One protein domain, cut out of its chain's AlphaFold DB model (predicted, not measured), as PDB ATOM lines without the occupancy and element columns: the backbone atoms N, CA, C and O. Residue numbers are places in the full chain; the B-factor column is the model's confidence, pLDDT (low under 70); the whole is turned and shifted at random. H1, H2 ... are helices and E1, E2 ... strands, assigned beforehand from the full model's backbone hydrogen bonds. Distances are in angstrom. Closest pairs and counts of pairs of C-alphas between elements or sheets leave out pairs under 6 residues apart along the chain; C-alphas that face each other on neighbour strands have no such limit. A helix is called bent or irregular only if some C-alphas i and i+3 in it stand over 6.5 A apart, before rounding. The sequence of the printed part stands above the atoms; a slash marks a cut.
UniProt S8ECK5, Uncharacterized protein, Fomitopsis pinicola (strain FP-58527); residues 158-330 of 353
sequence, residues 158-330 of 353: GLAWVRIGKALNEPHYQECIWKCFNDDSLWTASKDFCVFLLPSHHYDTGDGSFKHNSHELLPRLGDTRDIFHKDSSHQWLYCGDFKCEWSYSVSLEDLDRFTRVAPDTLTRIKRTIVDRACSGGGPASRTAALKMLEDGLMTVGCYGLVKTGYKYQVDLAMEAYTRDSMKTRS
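This is residues 158 to 330 of the 353 residues of an uncharacterized protein of Fomitopsis pinicola (strain FP-58527) (UniProt S8ECK5). One strongly twisted, curled sheet of six strands runs through the domain, with E7 sharply bent, and two groups of helices sit far from each other on opposite faces of it. In one group H4 covers E3, H5 packs across H4, and the small hairpin E4 and E5 sits beside them; in the other H6 slants over E7 and H1 packs on H6. The printed part has 173 residues, with six named helices and eight named strands in the order H1 H2 E1 E2 E3 E4 E5 E6 E7 H3 H4 H5 E8 H6. The class is mixed, helices and strands, and the large sheet, E1 E6 E7 E8 E3 E2, is mixed too. The whole is compact, with a radius of gyration of the C-alphas of 17.3 A and spans of 48 by 34 by 31 A.

The sheet runs E1, residues 177 to 179, E6, 224 to 230, E7, 236 to 250, E8, 300 to 309, E3, 193 to 199, and E2, 185 to 190. E1 and E6 are parallel, with N 178 and O 226 3.0 A apart; the other neighbours are antiparallel, within hydrogen-bond range at N 225 and O 242, 2.8 A, in the hairpin E6 and E7, N 250 and O 300, 2.8 A, N 301 and O 198, 2.7 A, and N 195 and O 187, 2.7 A, in the hairpin E2 and E3. E7 bends by 88 degrees at residue 241. H4, residues 263 to 277, is on the sheet at a height of 8.8 A, over E3 and, only just, with 3 C-alphas, over E2; the C-alphas of Pro 199 and Ile 273 are closest, 5.9 A. H5, residues 283 to 294, touches H4 with residues 286 to 290 alone, at a steep tilt of 61 degrees, opposite ways; the closest C-alphas are Val 274 and Ala 289, 5.8 A. H3, residues 252 to 259, only grazes the sheet and only just touches H5, with 3 pairs of C-alphas within 8 A, Leu 252 and Leu 293 closest at 6.2 A. E3 runs on into E4, residues 201 to 204, at 52 degrees; E4 and E5, residues 209 to 212, form a hairpin with N 202 and O 211 2.8 A apart. H6, residues 312 to 330, is on the opposite face from H4, at a height of 9.5 A, over E7 and slantwise to it at 44 degrees on the local plane; the C-alphas of Tyr 238 and Asp 315 are closest, 6.2 A. H1, residues 158 to 168, touches H6's residues 313 to 321 alone at a steep tilt of 54 degrees, opposite ways, with the C-alphas of Ala 167 and Ala 317 closest, 5.3 A. H2, residues 171 to 176, only grazes the sheet, and it and H1 touch only at the corner, only just, with 3 pairs of C-alphas within 8 A, Gly 165 and Pro 171 closest at 7.0 A. Every O i to N i+4 pair is within hydrogen-bond range in H3, H4, H5 and H6; in H1 6 of 7 are, and in H2 0 of 2, with 2 of 3 O i to N i+3 pairs.

H1 begins at C-alpha 158 (60.354, 56.226, 17.745), and H6, 27.1 A long, ends at C-alpha 330 (56.737, 74.768, 7.211). From first to last C-alpha E7 measures 29.8 A, E8 27.0 A, H4 21.3 A, E3 20.3 A, E6 19.9 A and H5 16.8 A. E7 begins at C-alpha 236 (49.353, 60.906, 16.129). H2 is irregular, only just: C-alphas 171 and 174 are 6.8 A apart.

The two C-alphas farthest apart, Asp 295 and Ser 330, are 50.3 A apart. The printed part has no cut; the link E5 to E6, 11 residues, is long, and the other links are tight. Residues 259 to 264, of which 259 belongs to H3 and 263 to 264 to H4, stand free. The mean pLDDT of the printed part is 84.9, and 21 residues are under 70, among them 179 to 189 and 259 to 262.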
ATOM      1  N   GLY A 158      59.037  56.026  17.121       61.19
ATOM      2  CA  GLY A 158      60.354  56.226  17.745       61.19
ATOM      3  C   GLY A 158      60.831  57.683  17.798       61.19
ATOM      4  O   GLY A 158      61.102  58.197  18.879       61.19
ATOM      5  N   LEU A 159      60.867  58.390  16.662       69.25
ATOM      6  CA  LEU A 159      61.309  59.795  16.634       69.25
ATOM      7  C   LEU A 159      60.271  60.773  17.202       69.25
ATOM      8  O   LEU A 159      60.647  61.791  17.784       69.25
ATOM      9  N   ALA A 160      58.979  60.479  17.032       70.88
ATOM     10  CA  ALA A 160      57.904  61.264  17.636       70.88
ATOM     11  C   ALA A 160      57.957  61.154  19.165       70.88
ATOM     12  O   ALA A 160      57.896  62.153  19.872       70.88
ATOM     13  N   TRP A 161      58.193  59.944  19.659       73.94
ATOM     14  CA  TRP A 161      58.211  59.598  21.065       73.94
ATOM     15  C   TRP A 161      59.375  60.236  21.811       73.94
ATOM     16  O   TRP A 161      59.184  60.745  22.904       73.94
ATOM     17  N   VAL A 162      60.566  60.309  21.209       77.25
ATOM     18  CA  VAL A 162      61.682  61.064  21.807       77.25
ATOM     19  C   VAL A 162      61.296  62.529  22.054       77.25
ATOM     20  O   VAL A 162      61.770  63.137  23.008       77.25
ATOM     21  N   ARG A 163      60.429  63.114  21.218       79.75
ATOM     22  CA  ARG A 163      59.950  64.492  21.394       79.75
ATOM     23  C   ARG A 163      58.796  64.583  22.393       79.75
ATOM     24  O   ARG A 163      58.824  65.476  23.229       79.75
ATOM     25  N   ILE A 164      57.844  63.652  22.345       79.44
ATOM     26  CA  ILE A 164      56.727  63.584  23.301       79.44
ATOM     27  C   ILE A 164      57.254  63.316  24.718       79.44
ATOM     28  O   ILE A 164      56.908  64.033  25.647       79.44
ATOM     29  N   GLY A 165      58.179  62.369  24.882       78.56
ATOM     30  CA  GLY A 165      58.820  62.061  26.162       78.56
ATOM     31  C   GLY A 165      59.601  63.241  26.747       78.56
ATOM     32  O   GLY A 165      59.568  63.456  27.954       78.56
ATOM     33  N   LYS A 166      60.236  64.069  25.901       80.94
ATOM     34  CA  LYS A 166      60.841  65.338  26.347       80.94
ATOM     35  C   LYS A 166      59.806  66.334  26.870       80.94
ATOM     36  O   LYS A 166      60.131  67.100  27.764       80.94
ATOM     37  N   ALA A 167      58.599  66.346  26.309       79.56
ATOM     38  CA  ALA A 167      57.520  67.210  26.778       79.56
ATOM     39  C   ALA A 167      56.854  66.672  28.059       79.56
ATOM     40  O   ALA A 167      56.406  67.464  28.880       79.56
ATOM     41  N   LEU A 168      56.831  65.348  28.248       80.38
ATOM     42  CA  LEU A 168      56.255  64.689  29.423       80.38
ATOM     43  C   LEU A 168      57.136  64.756  30.682       80.38
ATOM     44  O   LEU A 168      56.612  64.598  31.774       80.38
ATOM     45  N   ASN A 169      58.451  64.986  30.562       76.12
ATOM     46  CA  ASN A 169      59.407  65.011  31.686       76.12
ATOM     47  C   ASN A 169      59.442  63.738  32.571       76.12
ATOM     48  O   ASN A 169      60.054  63.755  33.636       76.12
ATOM     49  N   GLU A 170      58.872  62.617  32.119       78.12
ATOM     50  CA  GLU A 170      58.837  61.354  32.866       78.12
ATOM     51  C   GLU A 170      59.532  60.221  32.085       78.12
ATOM     52  O   GLU A 170      58.996  59.726  31.089       78.12
ATOM     53  N   PRO A 171      60.733  59.772  32.503       69.44
ATOM     54  CA  PRO A 171      61.489  58.751  31.772       69.44
ATOM     55  C   PRO A 171      60.830  57.362  31.805       69.44
ATOM     56  O   PRO A 171      60.976  56.600  30.849       69.44
ATOM     57  N   HIS A 172      60.061  57.051  32.853       73.44
ATOM     58  CA  HIS A 172      59.386  55.757  33.026       73.44
ATOM     59  C   HIS A 172      58.119  55.598  32.175       73.44
ATOM     60  O   HIS A 172      57.601  54.495  32.031       73.44
ATOM     61  N   TYR A 173      57.648  56.675  31.545       75.25
ATOM     62  CA  TYR A 173      56.396  56.663  30.790       75.25
ATOM     63  C   TYR A 173      56.427  55.712  29.577       75.25
ATOM     64  O   TYR A 173      55.390  55.291  29.079       75.25
ATOM     65  N   GLN A 174      57.622  55.334  29.105       69.00
ATOM     66  CA  GLN A 174      57.811  54.432  27.963       69.00
ATOM     67  C   GLN A 174      57.203  53.041  28.148       69.00
ATOM     68  O   GLN A 174      56.764  52.445  27.164       69.00
ATOM     69  N   GLU A 175      57.179  52.538  29.377       70.69
ATOM     70  CA  GLU A 175      56.719  51.183  29.691       70.69
ATOM     71  C   GLU A 175      55.183  51.090  29.706       70.69
ATOM     72  O   GLU A 175      54.611  50.021  29.489       70.69
ATOM     73  N   CYS A 176      54.502  52.226  29.884       69.56
ATOM     74  CA  CYS A 176      53.047  52.310  30.011       69.56
ATOM     75  C   CYS A 176      52.316  52.549  28.680       69.56
ATOM     76  O   CYS A 176      51.107  52.776  28.678       69.56
ATOM     77  N   ILE A 177      53.012  52.498  27.543       72.00
ATOM     78  CA  ILE A 177      52.434  52.865  26.243       72.00
ATOM     79  C   ILE A 177      52.270  51.646  25.360       72.00
ATOM     80  O   ILE A 177      53.247  50.967  25.033       72.00
ATOM     81  N   TRP A 178      51.060  51.470  24.834       71.19
ATOM     82  CA  TRP A 178      50.884  50.680  23.628       71.19
ATOM     83  C   TRP A 178      50.935  51.567  22.405       71.19
ATOM     84  O   TRP A 178      50.050  52.370  22.099       71.19
ATOM     85  N   LYS A 179      52.021  51.375  21.665       65.88
ATOM     86  CA  LYS A 179      52.169  51.920  20.329       65.88
ATOM     87  C   LYS A 179      51.304  51.056  19.424       65.88
ATOM     88  O   LYS A 179      51.790  50.048  18.927       65.88
ATOM     89  N   CYS A 180      50.046  51.447  19.229       59.78
ATOM     90  CA  CYS A 180      49.264  50.905  18.128       59.78
ATOM     91  C   CYS A 180      49.908  51.428  16.843       59.78
ATOM     92  O   CYS A 180      49.705  52.576  16.445       59.78
ATOM     93  N   PHE A 181      50.799  50.639  16.248       53.00
ATOM     94  CA  PHE A 181      51.339  50.973  14.936       53.00
ATOM     95  C   PHE A 181      50.221  50.891  13.890       53.00
ATOM     96  O   PHE A 181      49.147  50.359  14.153       53.00
ATOM     97  N   ASN A 182      50.473  51.389  12.677       49.59
ATOM     98  CA  ASN A 182      49.535  51.244  11.552       49.59
ATOM     99  C   ASN A 182      49.141  49.773  11.281       49.59
ATOM    100  O   ASN A 182      48.136  49.523  10.622       49.59
ATOM    101  N   ASP A 183      49.925  48.826  11.802       46.94
ATOM    102  CA  ASP A 183      49.755  47.380  11.653       46.94
ATOM    103  C   ASP A 183      49.037  46.739  12.861       46.94
ATOM    104  O   ASP A 183      48.799  45.530  12.893       46.94
ATOM    105  N   ASP A 184      48.662  47.539  13.858       56.12
ATOM    106  CA  ASP A 184      47.916  47.090  15.019       56.12
ATOM    107  C   ASP A 184      46.430  47.252  14.724       56.12
ATOM    108  O   ASP A 184      45.913  48.360  14.581       56.12
ATOM    109  N   SER A 185      45.726  46.128  14.605       58.34
ATOM    110  CA  SER A 185      44.285  46.153  14.381       58.34
ATOM    111  C   SER A 185      43.583  46.539  15.678       58.34
ATOM    112  O   SER A 185      43.233  45.672  16.478       58.34
ATOM    113  N   LEU A 186      43.418  47.841  15.898       63.84
ATOM    114  CA  LEU A 186      42.550  48.368  16.939       63.84
ATOM    115  C   LEU A 186      41.119  48.399  16.400       63.84
ATOM    116  O   LEU A 186      40.770  49.224  15.559       63.84
ATOM    117  N   TRP A 187      40.297  47.479  16.883       68.94
ATOM    118  CA  TRP A 187      38.881  47.391  16.546       68.94
ATOM    119  C   TRP A 187      38.078  48.134  17.596       68.94
ATOM    120  O   TRP A 187      37.876  47.616  18.687       68.94
ATOM    121  N   THR A 188      37.622  49.346  17.316       65.88
ATOM    122  CA  THR A 188      36.772  50.076  18.262       65.88
ATOM    123  C   THR A 188      35.320  49.651  18.065       65.88
ATOM    124  O   THR A 188      34.765  49.890  16.997       65.88
ATOM    125  N   ALA A 189      34.689  49.058  19.079       59.72
ATOM    126  CA  ALA A 189      33.230  48.888  19.068       59.72
ATOM    127  C   ALA A 189      32.521  50.167  19.548       59.72
ATOM    128  O   ALA A 189      31.358  50.398  19.244       59.72
ATOM    129  N   SER A 190      33.218  50.987  20.342       75.81
ATOM    130  CA  SER A 190      32.738  52.278  20.836       75.81
ATOM    131  C   SER A 190      33.922  53.179  21.208       75.81
ATOM    132  O   SER A 190      35.076  52.750  21.169       75.81
ATOM    133  N   LYS A 191      33.649  54.426  21.615       79.06
ATOM    134  CA  LYS A 191      34.681  55.361  22.110       79.06
ATOM    135  C   LYS A 191      35.421  54.852  23.353       79.06
ATOM    136  O   LYS A 191      36.553  55.271  23.590       79.06
ATOM    137  N   ASP A 192      34.788  53.956  24.107       87.94
ATOM    138  CA  ASP A 192      35.277  53.486  25.403       87.94
ATOM    139  C   ASP A 192      35.697  52.012  25.378       87.94
ATOM    140  O   ASP A 192      36.110  51.470  26.399       87.94
ATOM    141  N   PHE A 193      35.601  51.347  24.224       86.38
ATOM    142  CA  PHE A 193      35.939  49.935  24.094       86.38
ATOM    143  C   PHE A 193      36.596  49.626  22.758       86.38
ATOM    144  O   PHE A 193      36.038  49.912  21.690       86.38
ATOM    145  N   CYS A 194      37.739  48.951  22.819       88.56
ATOM    146  CA  CYS A 194      38.416  48.437  21.645       88.56
ATOM    147  C   CYS A 194      38.951  47.018  21.849       88.56
ATOM    148  O   CYS A 194      39.208  46.574  22.962       88.56
ATOM    149  N   VAL A 195      39.103  46.290  20.747       88.19
ATOM    150  CA  VAL A 195      39.722  44.969  20.702       88.19
ATOM    151  C   VAL A 195      41.053  45.096  19.988       88.19
ATOM    152  O   VAL A 195      41.136  45.626  18.880       88.19
ATOM    153  N   PHE A 196      42.098  44.603  20.630       87.81
ATOM    154  CA  PHE A 196      43.445  44.571  20.097       87.81
ATOM    155  C   PHE A 196      43.765  43.161  19.611       87.81
ATOM    156  O   PHE A 196      43.606  42.196  20.360       87.81
ATOM    157  N   LEU A 197      44.187  43.034  18.350       89.19
ATOM    158  CA  LEU A 197      44.528  41.746  17.739       89.19
ATOM    159  C   LEU A 197      46.041  41.614  17.537       89.19
ATOM    160  O   LEU A 197      46.690  42.484  16.943       89.19
ATOM    161  N   LEU A 198      46.593  40.494  17.998       89.75
ATOM    162  CA  LEU A 198      48.006  40.143  17.891       89.75
ATOM    163  C   LEU A 198      48.167  38.737  17.308       89.75
ATOM    164  O   LEU A 198      47.544  37.815  17.826       89.75
ATOM    165  N   PRO A 199      49.022  38.511  16.295       93.19
ATOM    166  CA  PRO A 199      49.411  37.148  15.950       93.19
ATOM    167  C   PRO A 199      50.154  36.516  17.134       93.19
ATOM    168  O   PRO A 199      50.842  37.212  17.880       93.19
ATOM    169  N   SER A 200      50.054  35.202  17.315       93.75
ATOM    170  CA  SER A 200      50.847  34.503  18.334       93.75
ATOM    171  C   SER A 200      52.298  34.273  17.916       93.75
ATOM    172  O   SER A 200      53.124  33.938  18.757       93.75
ATOM    173  N   HIS A 201      52.626  34.499  16.642       94.25
ATOM    174  CA  HIS A 201      53.974  34.362  16.104       94.25
ATOM    175  C   HIS A 201      54.436  35.641  15.396       94.25
ATOM    176  O   HIS A 201      53.625  36.405  14.868       94.25
ATOM    177  N   HIS A 202      55.748  35.853  15.355       93.50
ATOM    178  CA  HIS A 202      56.402  36.877  14.547       93.50
ATOM    179  C   HIS A 202      57.542  36.266  13.735       93.50
ATOM    180  O   HIS A 202      58.180  35.303  14.151       93.50
ATOM    181  N   TYR A 203      57.795  36.836  12.568       94.31
ATOM    182  CA  TYR A 203      58.893  36.481  11.691       94.31
ATOM    183  C   TYR A 203      60.157  37.192  12.160       94.31
ATOM    184  O   TYR A 203      60.214  38.424  12.184       94.31
ATOM    185  N   ASP A 204      61.175  36.420  12.507       93.44
ATOM    186  CA  ASP A 204      62.497  36.934  12.815       93.44
ATOM    187  C   ASP A 204      63.323  37.000  11.525       93.44
ATOM    188  O   ASP A 204      63.642  35.996  10.890       93.44
ATOM    189  N   THR A 205      63.675  38.217  11.108       92.31
ATOM    190  CA  THR A 205      64.487  38.435   9.903       92.31
ATOM    191  C   THR A 205      65.922  37.931  10.039       92.31
ATOM    192  O   THR A 205      66.583  37.750   9.019       92.31
ATOM    193  N   GLY A 206      66.418  37.752  11.267       93.94
ATOM    194  CA  GLY A 206      67.781  37.303  11.534       93.94
ATOM    195  C   GLY A 206      67.992  35.833  11.184       93.94
ATOM    196  O   GLY A 206      69.000  35.497  10.569       93.94
ATOM    197  N   ASP A 207      67.034  34.972  11.532       95.25
ATOM    198  CA  ASP A 207      67.098  33.534  11.242       95.25
ATOM    199  C   ASP A 207      66.113  33.064  10.162       95.25
ATOM    200  O   ASP A 207      66.183  31.921   9.713       95.25
ATOM    201  N   GLY A 208      65.226  33.950   9.705       95.06
ATOM    202  CA  GLY A 208      64.244  33.651   8.674       95.06
ATOM    203  C   GLY A 208      63.139  32.699   9.133       95.06
ATOM    204  O   GLY A 208      62.568  31.991   8.302       95.06
ATOM    205  N   SER A 209      62.845  32.652  10.434       96.44
ATOM    206  CA  SER A 209      61.867  31.737  11.027       96.44
ATOM    207  C   SER A 209      60.724  32.465  11.741       96.44
ATOM    208  O   SER A 209      60.821  33.644  12.075       96.44
ATOM    209  N   PHE A 210      59.613  31.760  11.971       95.81
ATOM    210  CA  PHE A 210      58.527  32.251  12.818       95.81
ATOM    211  C   PHE A 210      58.750  31.816  14.262       95.81
ATOM    212  O   PHE A 210      58.802  30.623  14.557       95.81
ATOM    213  N   LYS A 211      58.830  32.786  15.169       94.69
ATOM    214  CA  LYS A 211      58.971  32.579  16.608       94.69
ATOM    215  C   LYS A 211      57.682  32.916  17.318       94.69
ATOM    216  O   LYS A 211      56.966  33.833  16.923       94.69
ATOM    217  N   HIS A 212      57.400  32.189  18.391       94.06
ATOM    218  CA  HIS A 212      56.289  32.539  19.260       94.06
ATOM    219  C   HIS A 212      56.553  33.896  19.919       94.06
ATOM    220  O   HIS A 212      57.681  34.189  20.325       94.06
ATOM    221  N   ASN A 213      55.526  34.737  20.011       86.50
ATOM    222  CA  ASN A 213      55.630  36.009  20.707       86.50
ATOM    223  C   ASN A 213      55.878  35.753  22.193       86.50
ATOM    224  O   ASN A 213      55.146  35.001  22.835       86.50
ATOM    225  N   SER A 214      56.921  36.375  22.744       79.88
ATOM    226  CA  SER A 214      57.179  36.296  24.176       79.88
ATOM    227  C   SER A 214      56.047  36.988  24.942       79.88
ATOM    228  O   SER A 214      55.567  38.058  24.561       79.88
ATOM    229  N   HIS A 215      55.628  36.381  26.054       68.81
ATOM    230  CA  HIS A 215      54.543  36.888  26.902       68.81
ATOM    231  C   HIS A 215      54.793  38.294  27.472       68.81
ATOM    232  O   HIS A 215      53.866  38.920  27.974       68.81
ATOM    233  N   GLU A 216      56.025  38.799  27.416       73.12
ATOM    234  CA  GLU A 216      56.394  40.119  27.939       73.12
ATOM    235  C   GLU A 216      55.779  41.276  27.143       73.12
ATOM    236  O   GLU A 216      55.541  42.341  27.703       73.12
ATOM    237  N   LEU A 217      55.481  41.066  25.857       72.06
ATOM    238  CA  LEU A 217      54.883  42.089  24.993       72.06
ATOM    239  C   LEU A 217      53.351  42.022  24.950       72.06
ATOM    240  O   LEU A 217      52.713  42.917  24.394       72.06
ATOM    241  N   LEU A 218      52.758  40.961  25.504       82.62
ATOM    242  CA  LEU A 218      51.319  40.734  25.455       82.62
ATOM    243  C   LEU A 218      50.616  41.467  26.608       82.62
ATOM    244  O   LEU A 218      51.098  41.417  27.742       82.62
ATOM    245  N   PRO A 219      49.460  42.108  26.351       86.44
ATOM    246  CA  PRO A 219      48.608  42.632  27.408       86.44
ATOM    247  C   PRO A 219      48.269  41.577  28.458       86.44
ATOM    248  O   PRO A 219      47.764  40.504  28.118       86.44
ATOM    249  N   ARG A 220      48.503  41.883  29.736       90.44
ATOM    250  CA  ARG A 220      47.992  41.062  30.838       90.44
ATOM    251  C   ARG A 220      46.641  41.585  31.297       90.44
ATOM    252  O   ARG A 220      46.360  42.777  31.208       90.44
ATOM    253  N   LEU A 221      45.813  40.692  31.826       93.56
ATOM    254  CA  LEU A 221      44.555  41.080  32.458       93.56
ATOM    255  C   LEU A 221      44.827  42.076  33.589       93.56
ATOM    256  O   LEU A 221      45.652  41.819  34.464       93.56
ATOM    257  N   GLY A 222      44.133  43.208  33.557       93.44
ATOM    258  CA  GLY A 222      44.308  44.311  34.493       93.44
ATOM    259  C   GLY A 222      45.326  45.367  34.063       93.44
ATOM    260  O   GLY A 222      45.292  46.462  34.623       93.44
ATOM    261  N   ASP A 223      46.178  45.091  33.070       92.19
ATOM    262  CA  ASP A 223      47.171  46.059  32.603       92.19
ATOM    263  C   ASP A 223      46.488  47.294  32.017       92.19
ATOM    264  O   ASP A 223      45.649  47.189  31.122       92.19
ATOM    265  N   THR A 224      46.901  48.470  32.488       91.81
ATOM    266  CA  THR A 224      46.522  49.770  31.927       91.81
ATOM    267  C   THR A 224      47.609  50.287  30.998       91.81
ATOM    268  O   THR A 224      48.800  50.201  31.333       91.81
ATOM    269  N   ARG A 225      47.221  50.819  29.841       88.44
ATOM    270  CA  ARG A 225      48.129  51.379  28.844       88.44
ATOM    271  C   ARG A 225      47.502  52.545  28.102       88.44
ATOM    272  O   ARG A 225      46.335  52.521  27.714       88.44
ATOM    273  N   ASP A 226      48.349  53.514  27.793       89.94
ATOM    274  CA  ASP A 226      47.995  54.626  26.926       89.94
ATOM    275  C   ASP A 226      48.004  54.197  25.461       89.94
ATOM    276  O   ASP A 226      48.995  53.648  24.966       89.94
ATOM    277  N   ILE A 227      46.898  54.475  24.769       88.06
ATOM    278  CA  ILE A 227      46.724  54.158  23.352       88.06
ATOM    279  C   ILE A 227      46.886  55.424  22.516       88.06
ATOM    280  O   ILE A 227      46.256  56.455  22.766       88.06
ATOM    281  N   PHE A 228      47.701  55.309  21.469       86.50
ATOM    282  CA  PHE A 228      47.875  56.331  20.446       86.50
ATOM    283  C   PHE A 228      47.450  55.771  19.095       86.50
ATOM    284  O   PHE A 228      47.841  54.663  18.737       86.50
ATOM    285  N   HIS A 229      46.694  56.549  18.331       82.19
ATOM    286  CA  HIS A 229      46.257  56.199  16.985       82.19
ATOM    287  C   HIS A 229      46.810  57.204  15.981       82.19
ATOM    288  O   HIS A 229      46.987  58.376  16.303       82.19
ATOM    289  N   LYS A 230      47.086  56.755  14.760       78.88
ATOM    290  CA  LYS A 230      47.521  57.629  13.678       78.88
ATOM    291  C   LYS A 230      46.364  57.853  12.712       78.88
ATOM    292  O   LYS A 230      45.892  56.893  12.114       78.88
ATOM    293  N   ASP A 231      45.938  59.101  12.559       79.19
ATOM    294  CA  ASP A 231      44.828  59.450  11.674       79.19
ATOM    295  C   ASP A 231      45.202  59.352  10.179       79.19
ATOM    296  O   ASP A 231      46.359  59.111   9.801       79.19
ATOM    297  N   SER A 232      44.216  59.579   9.306       75.94
ATOM    298  CA  SER A 232      44.394  59.612   7.844       75.94
ATOM    299  C   SER A 232      45.357  60.712   7.375       75.94
ATOM    300  O   SER A 232      46.011  60.576   6.344       75.94
ATOM    301  N   SER A 233      45.529  61.775   8.168       80.31
ATOM    302  CA  SER A 233      46.515  62.843   7.946       80.31
ATOM    303  C   SER A 233      47.918  62.486   8.449       80.31
ATOM    304  O   SER A 233      48.838  63.316   8.409       80.31
ATOM    305  N   HIS A 234      48.107  61.247   8.902       77.44
ATOM    306  CA  HIS A 234      49.337  60.730   9.476       77.44
ATOM    307  C   HIS A 234      49.785  61.439  10.762       77.44
ATOM    308  O   HIS A 234      50.980  61.412  11.087       77.44
ATOM    309  N   GLN A 235      48.862  62.070  11.483       82.44
ATOM    310  CA  GLN A 235      49.100  62.681  12.785       82.44
ATOM    311  C   GLN A 235      48.778  61.692  13.896       82.44
ATOM    312  O   GLN A 235      47.847  60.899  13.800       82.44
ATOM    313  N   TRP A 236      49.586  61.724  14.949       82.94
ATOM    314  CA  TRP A 236      49.353  60.906  16.129       82.94
ATOM    315  C   TRP A 236      48.343  61.601  17.039       82.94
ATOM    316  O   TRP A 236      48.527  62.765  17.391       82.94
ATOM    317  N   LEU A 237      47.311  60.864  17.432       85.12
ATOM    318  CA  LEU A 237      46.251  61.260  18.345       85.12
ATOM    319  C   LEU A 237      46.324  60.388  19.598       85.12
ATOM    320  O   LEU A 237      46.535  59.177  19.508       85.12
ATOM    321  N   TYR A 238      46.141  60.998  20.765       91.44
ATOM    322  CA  TYR A 238      46.037  60.276  22.028       91.44
ATOM    323  C   TYR A 238      44.580  59.868  22.277       91.44
ATOM    324  O   TYR A 238      43.688  60.712  22.356       91.44
ATOM    325  N   CYS A 239      44.326  58.563  22.380       88.75
ATOM    326  CA  CYS A 239      42.974  58.015  22.513       88.75
ATOM    327  C   CYS A 239      42.504  57.933  23.974       88.75
ATOM    328  O   CYS A 239      41.294  57.892  24.237       88.75
ATOM    329  N   GLY A 240      43.443  57.928  24.922       92.50
ATOM    330  CA  GLY A 240      43.197  57.778  26.353       92.50
ATOM    331  C   GLY A 240      43.981  56.623  26.968       92.50
ATOM    332  O   GLY A 240      44.804  55.985  26.308       92.50
ATOM    333  N   ASP A 241      43.687  56.371  28.240       93.38
ATOM    334  CA  ASP A 241      44.210  55.245  29.009       93.38
ATOM    335  C   ASP A 241      43.199  54.095  28.970       93.38
ATOM    336  O   ASP A 241      41.994  54.315  29.140       93.38
ATOM    337  N   PHE A 242      43.679  52.886  28.703       93.81
ATOM    338  CA  PHE A 242      42.859  51.700  28.494       93.81
ATOM    339  C   PHE A 242      43.349  50.543  29.347       93.81
ATOM    340  O   PHE A 242      44.539  50.251  29.390       93.81
ATOM    341  N   LYS A 243      42.414  49.831  29.971       94.88
ATOM    342  CA  LYS A 243      42.665  48.640  30.774       94.88
ATOM    343  C   LYS A 243      42.284  47.381  30.010       94.88
ATOM    344  O   LYS A 243      41.193  47.310  29.446       94.88
ATOM    345  N   CYS A 244      43.158  46.383  30.010       94.81
ATOM    346  CA  CYS A 244      42.842  45.065  29.476       94.81
ATOM    347  C   CYS A 244      41.923  44.313  30.446       94.81
ATOM    348  O   CYS A 244      42.341  43.925  31.534       94.81
ATOM    349  N   GLU A 245      40.667  44.117  30.058       96.00
ATOM    350  CA  GLU A 245      39.658  43.427  30.875       96.00
ATOM    351  C   GLU A 245      39.556  41.936  30.534       96.00
ATOM    352  O   GLU A 245      39.232  41.122  31.394       96.00
ATOM    353  N   TRP A 246      39.854  41.555  29.289       94.44
ATOM    354  CA  TRP A 246      39.848  40.157  28.867       94.44
ATOM    355  C   TRP A 246      40.896  39.878  27.790       94.44
ATOM    356  O   TRP A 246      41.264  40.757  27.010       94.44
ATOM    357  N   SER A 247      41.352  38.628  27.727       93.81
ATOM    358  CA  SER A 247      42.288  38.130  26.719       93.81
ATOM    359  C   SER A 247      41.883  36.725  26.296       93.81
ATOM    360  O   SER A 247      41.635  35.877  27.155       93.81
ATOM    361  N   TYR A 248      41.847  36.457  24.998       94.19
ATOM    362  CA  TYR A 248      41.512  35.146  24.455       94.19
ATOM    363  C   TYR A 248      42.379  34.844  23.233       94.19
ATOM    364  O   TYR A 248      42.705  35.749  22.478       94.19
ATOM    365  N   SER A 249      42.753  33.585  23.016       93.81
ATOM    366  CA  SER A 249      43.459  33.168  21.799       93.81
ATOM    367  C   SER A 249      42.487  32.424  20.895       93.81
ATOM    368  O   SER A 249      41.991  31.367  21.273       93.81
ATOM    369  N   VAL A 250      42.221  32.961  19.705       94.06
ATOM    370  CA  VAL A 250      41.326  32.354  18.710       94.06
ATOM    371  C   VAL A 250      42.106  31.761  17.542       94.06
ATOM    372  O   VAL A 250      43.174  32.255  17.163       94.06
ATOM    373  N   SER A 251      41.548  30.715  16.937       93.94
ATOM    374  CA  SER A 251      41.928  30.299  15.588       93.94
ATOM    375  C   SER A 251      41.361  31.276  14.550       93.94
ATOM    376  O   SER A 251      40.482  32.092  14.848       93.94
ATOM    377  N   LEU A 252      41.838  31.193  13.307       89.69
ATOM    378  CA  LEU A 252      41.268  31.999  12.231       89.69
ATOM    379  C   LEU A 252      39.816  31.618  11.915       89.69
ATOM    380  O   LEU A 252      39.010  32.489  11.595       89.69
ATOM    381  N   GLU A 253      39.495  30.327  12.017       89.56
ATOM    382  CA  GLU A 253      38.141  29.809  11.824       89.56
ATOM    383  C   GLU A 253      37.185  30.362  12.888       89.56
ATOM    384  O   GLU A 253      36.082  30.807  12.572       89.56
ATOM    385  N   ASP A 254      37.619  30.412  14.147       89.31
ATOM    386  CA  ASP A 254      36.812  31.003  15.212       89.31
ATOM    387  C   ASP A 254      36.637  32.508  15.006       89.31
ATOM    388  O   ASP A 254      35.540  33.029  15.194       89.31
ATOM    389  N   LEU A 255      37.681  33.217  14.564       85.88
ATOM    390  CA  LEU A 255      37.595  34.647  14.263       85.88
ATOM    391  C   LEU A 255      36.596  34.942  13.128       85.88
ATOM    392  O   LEU A 255      35.824  35.897  13.222       85.88
ATOM    393  N   ASP A 256      36.563  34.107  12.088       84.75
ATOM    394  CA  ASP A 256      35.554  34.158  11.020       84.75
ATOM    395  C   ASP A 256      34.133  33.965  11.583       84.75
ATOM    396  O   ASP A 256      33.236  34.780  11.354       84.75
ATOM    397  N   ARG A 257      33.945  32.961  12.451       83.25
ATOM    398  CA  ARG A 257      32.658  32.701  13.122       83.25
ATOM    399  C   ARG A 257      32.209  33.847  14.033       83.25
ATOM    400  O   ARG A 257      31.011  34.137  14.089       83.25
ATOM    401  N   PHE A 258      33.137  34.471  14.765       72.75
ATOM    402  CA  PHE A 258      32.845  35.558  15.705       72.75
ATOM    403  C   PHE A 258      32.490  36.855  15.005       72.75
ATOM    404  O   PHE A 258      31.605  37.575  15.461       72.75
ATOM    405  N   THR A 259      33.200  37.166  13.924       69.44
ATOM    406  CA  THR A 259      33.042  38.451  13.262       69.44
ATOM    407  C   THR A 259      31.651  38.553  12.637       69.44
ATOM    408  O   THR A 259      31.004  39.577  12.827       69.44
ATOM    409  N   ARG A 260      31.139  37.527  11.933       66.69
ATOM    410  CA  ARG A 260      29.908  37.650  11.106       66.69
ATOM    411  C   ARG A 260      29.889  38.935  10.250       66.69
ATOM    412  O   ARG A 260      28.827  39.385   9.825       66.69
ATOM    413  N   VAL A 261      31.052  39.556  10.042       63.41
ATOM    414  CA  VAL A 261      31.186  40.844   9.369       63.41
ATOM    415  C   VAL A 261      31.232  40.568   7.870       63.41
ATOM    416  O   VAL A 261      31.539  39.456   7.438       63.41
ATOM    417  N   ALA A 262      30.936  41.587   7.064       69.62
ATOM    418  CA  ALA A 262      31.156  41.565   5.626       69.62
ATOM    419  C   ALA A 262      32.506  40.891   5.265       69.62
ATOM    420  O   ALA A 262      33.522  41.200   5.901       69.62
ATOM    421  N   PRO A 263      32.551  40.015   4.244       76.81
ATOM    422  CA  PRO A 263      33.755  39.267   3.855       76.81
ATOM    423  C   PRO A 263      35.022  40.126   3.669       76.81
ATOM    424  O   PRO A 263      36.146  39.686   3.942       76.81
ATOM    425  N   ASP A 264      34.849  41.383   3.260       79.62
ATOM    426  CA  ASP A 264      35.937  42.347   3.081       79.62
ATOM    427  C   ASP A 264      36.634  42.706   4.398       79.62
ATOM    428  O   ASP A 264      37.856  42.869   4.439       79.62
ATOM    429  N   THR A 265      35.889  42.777   5.499       75.31
ATOM    430  CA  THR A 265      36.425  43.075   6.828       75.31
ATOM    431  C   THR A 265      37.347  41.966   7.305       75.31
ATOM    432  O   THR A 265      38.480  42.245   7.701       75.31
ATOM    433  N   LEU A 266      36.921  40.706   7.212       81.69
ATOM    434  CA  LEU A 266      37.771  39.585   7.603       81.69
ATOM    435  C   LEU A 266      39.039  39.521   6.748       81.69
ATOM    436  O   LEU A 266      40.129  39.287   7.265       81.69
ATOM    437  N   THR A 267      38.915  39.781   5.446       85.94
ATOM    438  CA  THR A 267      40.065  39.841   4.535       85.94
ATOM    439  C   THR A 267      41.071  40.907   4.975       85.94
ATOM    440  O   THR A 267      42.283  40.679   4.930       85.94
ATOM    441  N   ARG A 268      40.589  42.061   5.449       82.75
ATOM    442  CA  ARG A 268      41.435  43.128   5.998       82.75
ATOM    443  C   ARG A 268      42.082  42.714   7.318       82.75
ATOM    444  O   ARG A 268      43.291  42.872   7.438       82.75
ATOM    445  N   ILE A 269      41.326  42.113   8.241       83.00
ATOM    446  CA  ILE A 269      41.853  41.574   9.507       83.00
ATOM    447  C   ILE A 269      42.984  40.579   9.239       83.00
ATOM    448  O   ILE A 269      44.085  40.737   9.763       83.00
ATOM    449  N   LYS A 270      42.736  39.590   8.372       88.81
ATOM    450  CA  LYS A 270      43.723  38.582   7.961       88.81
ATOM    451  C   LYS A 270      44.990  39.238   7.429       88.81
ATOM    452  O   LYS A 270      46.085  38.913   7.882       88.81
ATOM    453  N   ARG A 271      44.841  40.187   6.498       88.81
ATOM    454  CA  ARG A 271      45.975  40.912   5.914       88.81
ATOM    455  C   ARG A 271      46.785  41.633   6.987       88.81
ATOM    456  O   ARG A 271      48.000  41.486   6.994       88.81
ATOM    457  N   THR A 272      46.132  42.344   7.901       85.38
ATOM    458  CA  THR A 272      46.825  43.079   8.964       85.38
ATOM    459  C   THR A 272      47.552  42.144   9.933       85.38
ATOM    460  O   THR A 272      48.706  42.397  10.266       85.38
ATOM    461  N   ILE A 273      46.937  41.025  10.332       89.31
ATOM    462  CA  ILE A 273      47.582  40.013  11.187       89.31
ATOM    463  C   ILE A 273      48.826  39.433  10.501       89.31
ATOM    464  O   ILE A 273      49.878  39.326  11.131       89.31
ATOM    465  N   VAL A 274      48.728  39.096   9.210       91.56
ATOM    466  CA  VAL A 274      49.849  38.565   8.415       91.56
ATOM    467  C   VAL A 274      50.953  39.606   8.237       91.56
ATOM    468  O   VAL A 274      52.124  39.293   8.440       91.56
ATOM    469  N   ASP A 275      50.611  40.848   7.891       88.81
ATOM    470  CA  ASP A 275      51.590  41.929   7.755       88.81
ATOM    471  C   ASP A 275      52.339  42.170   9.071       88.81
ATOM    472  O   ASP A 275      53.562  42.320   9.058       88.81
ATOM    473  N   ARG A 276      51.633  42.101  10.205       83.56
ATOM    474  CA  ARG A 276      52.226  42.215  11.539       83.56
ATOM    475  C   ARG A 276      53.159  41.053  11.853       83.56
ATOM    476  O   ARG A 276      54.301  41.289  12.252       83.56
ATOM    477  N   ALA A 277      52.699  39.822  11.626       89.69
ATOM    478  CA  ALA A 277      53.508  38.621  11.804       89.69
ATOM    479  C   ALA A 277      54.769  38.662  10.928       89.69
ATOM    480  O   ALA A 277      55.785  38.111  11.321       89.69
ATOM    481  N   CYS A 278      54.749  39.347   9.782       91.81
ATOM    482  CA  CYS A 278      55.866  39.424   8.839       91.81
ATOM    483  C   CYS A 278      56.561  40.792   8.797       91.81
ATOM    484  O   CYS A 278      57.095  41.179   7.753       91.81
ATOM    485  N   SER A 279      56.571  41.544   9.899       85.62
ATOM    486  CA  SER A 279      57.203  42.869   9.959       85.62
ATOM    487  C   SER A 279      58.682  42.818   9.543       85.62
ATOM    488  O   SER A 279      59.533  42.341  10.279       85.62
ATOM    489  N   GLY A 280      58.998  43.320   8.342       84.75
ATOM    490  CA  GLY A 280      60.358  43.292   7.769       84.75
ATOM    491  C   GLY A 280      60.662  42.083   6.874       84.75
ATOM    492  O   GLY A 280      61.675  42.087   6.178       84.75
ATOM    493  N   GLY A 281      59.766  41.099   6.822       89.50
ATOM    494  CA  GLY A 281      59.856  39.940   5.943       89.50
ATOM    495  C   GLY A 281      59.479  40.235   4.485       89.50
ATOM    496  O   GLY A 281      58.774  41.196   4.161       89.50
ATOM    497  N   GLY A 282      59.974  39.390   3.576       92.56
ATOM    498  CA  GLY A 282      59.636  39.433   2.149       92.56
ATOM    499  C   GLY A 282      58.303  38.737   1.820       92.56
ATOM    500  O   GLY A 282      57.677  38.141   2.699       92.56
ATOM    501  N   PRO A 283      57.872  38.733   0.546       95.12
ATOM    502  CA  PRO A 283      56.614  38.109   0.121       95.12
ATOM    503  C   PRO A 283      56.463  36.637   0.537       95.12
ATOM    504  O   PRO A 283      55.381  36.234   0.947       95.12
ATOM    505  N   ALA A 284      57.549  35.857   0.509       95.00
ATOM    506  CA  ALA A 284      57.534  34.449   0.912       95.00
ATOM    507  C   ALA A 284      57.126  34.252   2.383       95.00
ATOM    508  O   ALA A 284      56.343  33.354   2.686       95.00
ATOM    509  N   SER A 285      57.595  35.125   3.284       95.25
ATOM    510  CA  SER A 285      57.222  35.072   4.703       95.25
ATOM    511  C   SER A 285      55.729  35.334   4.902       95.25
ATOM    512  O   SER A 285      55.083  34.604   5.643       95.25
ATOM    513  N   ARG A 286      55.141  36.283   4.162       95.50
ATOM    514  CA  ARG A 286      53.695  36.556   4.213       95.50
ATOM    515  C   ARG A 286      52.865  35.363   3.765       95.50
ATOM    516  O   ARG A 286      51.881  35.033   4.419       95.50
ATOM    517  N   THR A 287      53.269  34.704   2.679       96.50
ATOM    518  CA  THR A 287      52.607  33.478   2.212       96.50
ATOM    519  C   THR A 287      52.692  32.375   3.266       96.50
ATOM    520  O   THR A 287      51.699  31.700   3.522       96.50
ATOM    521  N   ALA A 288      53.849  32.218   3.915       96.88
ATOM    522  CA  ALA A 288      54.025  31.251   4.995       96.88
ATOM    523  C   ALA A 288      53.163  31.584   6.227       96.88
ATOM    524  O   ALA A 288      52.484  30.697   6.731       96.88
ATOM    525  N   ALA A 289      53.115  32.846   6.665       96.00
ATOM    526  CA  ALA A 289      52.258  33.285   7.769       96.00
ATOM    527  C   ALA A 289      50.773  33.073   7.473       96.00
ATOM    528  O   ALA A 289      50.042  32.599   8.339       96.00
ATOM    529  N   LEU A 290      50.324  33.397   6.256       95.50
ATOM    530  CA  LEU A 290      48.942  33.158   5.846       95.50
ATOM    531  C   LEU A 290      48.608  31.666   5.925       95.50
ATOM    532  O   LEU A 290      47.611  31.303   6.539       95.50
ATOM    533  N   LYS A 291      49.490  30.809   5.399       96.56
ATOM    534  CA  LYS A 291      49.321  29.359   5.485       96.56
ATOM    535  C   LYS A 291      49.313  28.860   6.934       96.56
ATOM    536  O   LYS A 291      48.453  28.073   7.291       96.56
ATOM    537  N   MET A 292      50.208  29.351   7.794       97.00
ATOM    538  CA  MET A 292      50.204  29.000   9.223       97.00
ATOM    539  C   MET A 292      48.904  29.411   9.924       97.00
ATOM    540  O   MET A 292      48.449  28.704  10.818       97.00
ATOM    541  N   LEU A 293      48.319  30.548   9.542       94.69
ATOM    542  CA  LEU A 293      47.047  31.032  10.079       94.69
ATOM    543  C   LEU A 293      45.865  30.165   9.609       94.69
ATOM    544  O   LEU A 293      44.968  29.879  10.397       94.69
ATOM    545  N   GLU A 294      45.876  29.739   8.342       93.94
ATOM    546  CA  GLU A 294      44.868  28.852   7.740       93.94
ATOM    547  C   GLU A 294      44.958  27.414   8.271       93.94
ATOM    548  O   GLU A 294      43.933  26.816   8.582       93.94
ATOM    549  N   ASP A 295      46.174  26.898   8.460       95.88
ATOM    550  CA  ASP A 295      46.444  25.561   9.005       95.88
ATOM    551  C   ASP A 295      46.251  25.497  10.540       95.88
ATOM    552  O   ASP A 295      46.419  24.440  11.148       95.88
ATOM    553  N   GLY A 296      45.943  26.624  11.199       94.38
ATOM    554  CA  GLY A 296      45.754  26.708  12.653       94.38
ATOM    555  C   GLY A 296      47.046  26.625  13.482       94.38
ATOM    556  O   GLY A 296      46.986  26.524  14.705       94.38
ATOM    557  N   LEU A 297      48.216  26.695  12.841       96.19
ATOM    558  CA  LEU A 297      49.531  26.710  13.496       96.19
ATOM    559  C   LEU A 297      49.843  28.065  14.145       96.19
ATOM    560  O   LEU A 297      50.582  28.140  15.127       96.19
ATOM    561  N   MET A 298      49.282  29.143  13.599       95.38
ATOM    562  CA  MET A 298      49.327  30.479  14.179       95.38
ATOM    563  C   MET A 298      47.930  30.869  14.652       95.38
ATOM    564  O   MET A 298      46.980  30.906  13.877       95.38
ATOM    565  N   THR A 299      47.822  31.198  15.931       95.56
ATOM    566  CA  THR A 299      46.605  31.747  16.536       95.56
ATOM    567  C   THR A 299      46.650  33.272  16.600       95.56
ATOM    568  O   THR A 299      47.690  33.900  16.376       95.56
ATOM    569  N   VAL A 300      45.509  33.877  16.920       93.62
ATOM    570  CA  VAL A 300      45.358  35.319  17.109       93.62
ATOM    571  C   VAL A 300      44.975  35.575  18.562       93.62
ATOM    572  O   VAL A 300      43.931  35.126  19.023       93.62
ATOM    573  N   GLY A 301      45.813  36.300  19.295       93.06
ATOM    574  CA  GLY A 301      45.455  36.856  20.592       93.06
ATOM    575  C   GLY A 301      44.519  38.050  20.416       93.06
ATOM    576  O   GLY A 301      44.867  39.021  19.745       93.06
ATOM    577  N   CYS A 302      43.348  37.980  21.031       92.81
ATOM    578  CA  CYS A 302      42.343  39.028  21.118       92.81
ATOM    579  C   CYS A 302      42.333  39.596  22.536       92.81
ATOM    580  O   CYS A 302      42.139  38.846  23.492       92.81
ATOM    581  N   TYR A 303      42.486  40.909  22.670       92.75
ATOM    582  CA  TYR A 303      42.513  41.584  23.965       92.75
ATOM    583  C   TYR A 303      41.450  42.672  23.997       92.75
ATOM    584  O   TYR A 303      41.483  43.595  23.186       92.75
ATOM    585  N   GLY A 304      40.505  42.558  24.922       93.38
ATOM    586  CA  GLY A 304      39.475  43.560  25.151       93.38
ATOM    587  C   GLY A 304      39.985  44.660  26.051       93.38
ATOM    588  O   GLY A 304      40.351  44.409  27.200       93.38
ATOM    589  N   LEU A 305      39.991  45.875  25.526       93.38
ATOM    590  CA  LEU A 305      40.504  47.059  26.181       93.38
ATOM    591  C   LEU A 305      39.347  48.024  26.453       93.38
ATOM    592  O   LEU A 305      38.629  48.427  25.537       93.38
ATOM    593  N   VAL A 306      39.171  48.399  27.717       94.69
ATOM    594  CA  VAL A 306      38.163  49.368  28.164       94.69
ATOM    595  C   VAL A 306      38.861  50.666  28.533       94.69
ATOM    596  O   VAL A 306      39.832  50.658  29.286       94.69
ATOM    597  N   LYS A 307      38.360  51.790  28.032       94.12
ATOM    598  CA  LYS A 307      38.871  53.112  28.376       94.12
ATOM    599  C   LYS A 307      38.594  53.402  29.848       94.12
ATOM    600  O   LYS A 307      37.442  53.439  30.273       94.12
ATOM    601  N   THR A 308      39.645  53.635  30.620       95.88
ATOM    602  CA  THR A 308      39.550  53.948  32.054       95.88
ATOM    603  C   THR A 308      39.734  55.427  32.343       95.88
ATOM    604  O   THR A 308      39.303  55.907  33.390       95.88
ATOM    605  N   GLY A 309      40.341  56.176  31.422       94.19
ATOM    606  CA  GLY A 309      40.560  57.593  31.643       94.19
ATOM    607  C   GLY A 309      41.217  58.326  30.488       94.19
ATOM    608  O   GLY A 309      41.299  57.856  29.349       94.19
ATOM    609  N   TYR A 310      41.660  59.535  30.809       94.00
ATOM    610  CA  TYR A 310      42.332  60.428  29.884       94.00
ATOM    611  C   TYR A 310      43.371  61.255  30.635       94.00
ATOM    612  O   TYR A 310      43.031  62.005  31.552       94.00
ATOM    613  N   LYS A 311      44.646  61.115  30.266       93.25
ATOM    614  CA  LYS A 311      45.740  61.848  30.907       93.25
ATOM    615  C   LYS A 311      45.990  63.157  30.171       93.25
ATOM    616  O   LYS A 311      46.668  63.194  29.149       93.25
ATOM    617  N   TYR A 312      45.468  64.249  30.725       92.00
ATOM    618  CA  TYR A 312      45.558  65.584  30.122       92.00
ATOM    619  C   TYR A 312      47.000  66.035  29.829       92.00
ATOM    620  O   TYR A 312      47.258  66.698  28.833       92.00
ATOM    621  N   GLN A 313      47.970  65.630  30.653       90.56
ATOM    622  CA  GLN A 313      49.384  65.959  30.431       90.56
ATOM    623  C   GLN A 313      49.954  65.319  29.155       90.56
ATOM    624  O   GLN A 313      50.753  65.943  28.459       90.56
ATOM    625  N   VAL A 314      49.516  64.101  28.822       90.75
ATOM    626  CA  VAL A 314      49.894  63.411  27.579       90.75
ATOM    627  C   VAL A 314      49.314  64.129  26.383       90.75
ATOM    628  O   VAL A 314      50.024  64.358  25.410       90.75
ATOM    629  N   ASP A 315      48.050  64.525  26.476       90.62
ATOM    630  CA  ASP A 315      47.390  65.269  25.414       90.62
ATOM    631  C   ASP A 315      48.078  66.615  25.149       90.62
ATOM    632  O   ASP A 315      48.480  66.902  24.024       90.62
ATOM    633  N   LEU A 316      48.376  67.382  26.202       90.94
ATOM    634  CA  LEU A 316      49.154  68.619  26.085       90.94
ATOM    635  C   LEU A 316      50.536  68.396  25.448       90.94
ATOM    636  O   LEU A 316      50.980  69.191  24.612       90.94
ATOM    637  N   ALA A 317      51.230  67.315  25.817       90.62
ATOM    638  CA  ALA A 317      52.511  66.952  25.216       90.62
ATOM    639  C   ALA A 317      52.366  66.591  23.724       90.62
ATOM    640  O   ALA A 317      53.222  66.953  22.909       90.62
ATOM    641  N   MET A 318      51.268  65.927  23.353       89.62
ATOM    642  CA  MET A 318      50.925  65.617  21.966       89.62
ATOM    643  C   MET A 318      50.609  66.877  21.160       89.62
ATOM    644  O   MET A 318      51.128  67.034  20.056       89.62
ATOM    645  N   GLU A 319      49.832  67.812  21.704       89.31
ATOM    646  CA  GLU A 319      49.552  69.097  21.059       89.31
ATOM    647  C   GLU A 319      50.834  69.901  20.814       89.31
ATOM    648  O   GLU A 319      51.037  70.452  19.724       89.31
ATOM    649  N   ALA A 320      51.727  69.948  21.809       88.50
ATOM    650  CA  ALA A 320      53.024  70.605  21.686       88.50
ATOM    651  C   ALA A 320      53.868  69.961  20.572       88.50
ATOM    652  O   ALA A 320      54.384  70.664  19.696       88.50
ATOM    653  N   TYR A 321      53.933  68.625  20.543       87.88
ATOM    654  CA  TYR A 321      54.596  67.874  19.477       87.88
ATOM    655  C   TYR A 321      54.007  68.185  18.095       87.88
ATOM    656  O   TYR A 321      54.755  68.460  17.150       87.88
ATOM    657  N   THR A 322      52.681  68.177  17.963       86.94
ATOM    658  CA  THR A 322      51.989  68.440  16.698       86.94
ATOM    659  C   THR A 322      52.297  69.849  16.202       86.94
ATOM    660  O   THR A 322      52.716  70.015  15.050       86.94
ATOM    661  N   ARG A 323      52.228  70.852  17.083       87.38
ATOM    662  CA  ARG A 323      52.573  72.251  16.782       87.38
ATOM    663  C   ARG A 323      54.015  72.394  16.288       87.38
ATOM    664  O   ARG A 323      54.264  73.071  15.287       87.38
ATOM    665  N   ASP A 324      54.964  71.726  16.936       86.31
ATOM    666  CA  ASP A 324      56.376  71.770  16.545       86.31
ATOM    667  C   ASP A 324      56.662  70.997  15.250       86.31
ATOM    668  O   ASP A 324      57.482  71.418  14.422       86.31
ATOM    669  N   SER A 325      55.949  69.893  15.017       84.19
ATOM    670  CA  SER A 325      56.021  69.134  13.767       84.19
ATOM    671  C   SER A 325      55.532  69.968  12.574       84.19
ATOM    672  O   SER A 325      56.184  69.980  11.524       84.19
ATOM    673  N   MET A 326      54.459  70.749  12.756       84.81
ATOM    674  CA  MET A 326      53.929  71.661  11.740       84.81
ATOM    675  C   MET A 326      54.901  72.807  11.447       84.81
ATOM    676  O   MET A 326      55.176  73.088  10.278       84.81
ATOM    677  N   LYS A 327      55.500  73.415  12.482       86.50
ATOM    678  CA  LYS A 327      56.541  74.445  12.310       86.50
ATOM    679  C   LYS A 327      57.735  73.909  11.523       86.50
ATOM    680  O   LYS A 327      58.147  74.535  10.545       86.50
ATOM    681  N   THR A 328      58.236  72.727  11.883       84.38
ATOM    682  CA  THR A 328      59.381  72.102  11.202       84.38
ATOM    683  C   THR A 328      59.064  71.821   9.728       84.38
ATOM    684  O   THR A 328      59.875  72.129   8.856       84.38
ATOM    685  N   ARG A 329      57.863  71.300   9.425       81.31
ATOM    686  CA  ARG A 329      57.402  71.074   8.041       81.31
ATOM    687  C   ARG A 329      57.271  72.372   7.241       81.31
ATOM    688  O   ARG A 329      57.573  72.389   6.050       81.31
ATOM    689  N   SER A 330      56.836  73.462   7.874       81.19
ATOM    690  CA  SER A 330      56.737  74.768   7.211       81.19
ATOM    691  C   SER A 330      58.114  75.350   6.863       81.19
ATOM    692  O   SER A 330      58.281  75.927   5.791       81.19
TER     693      SER A 330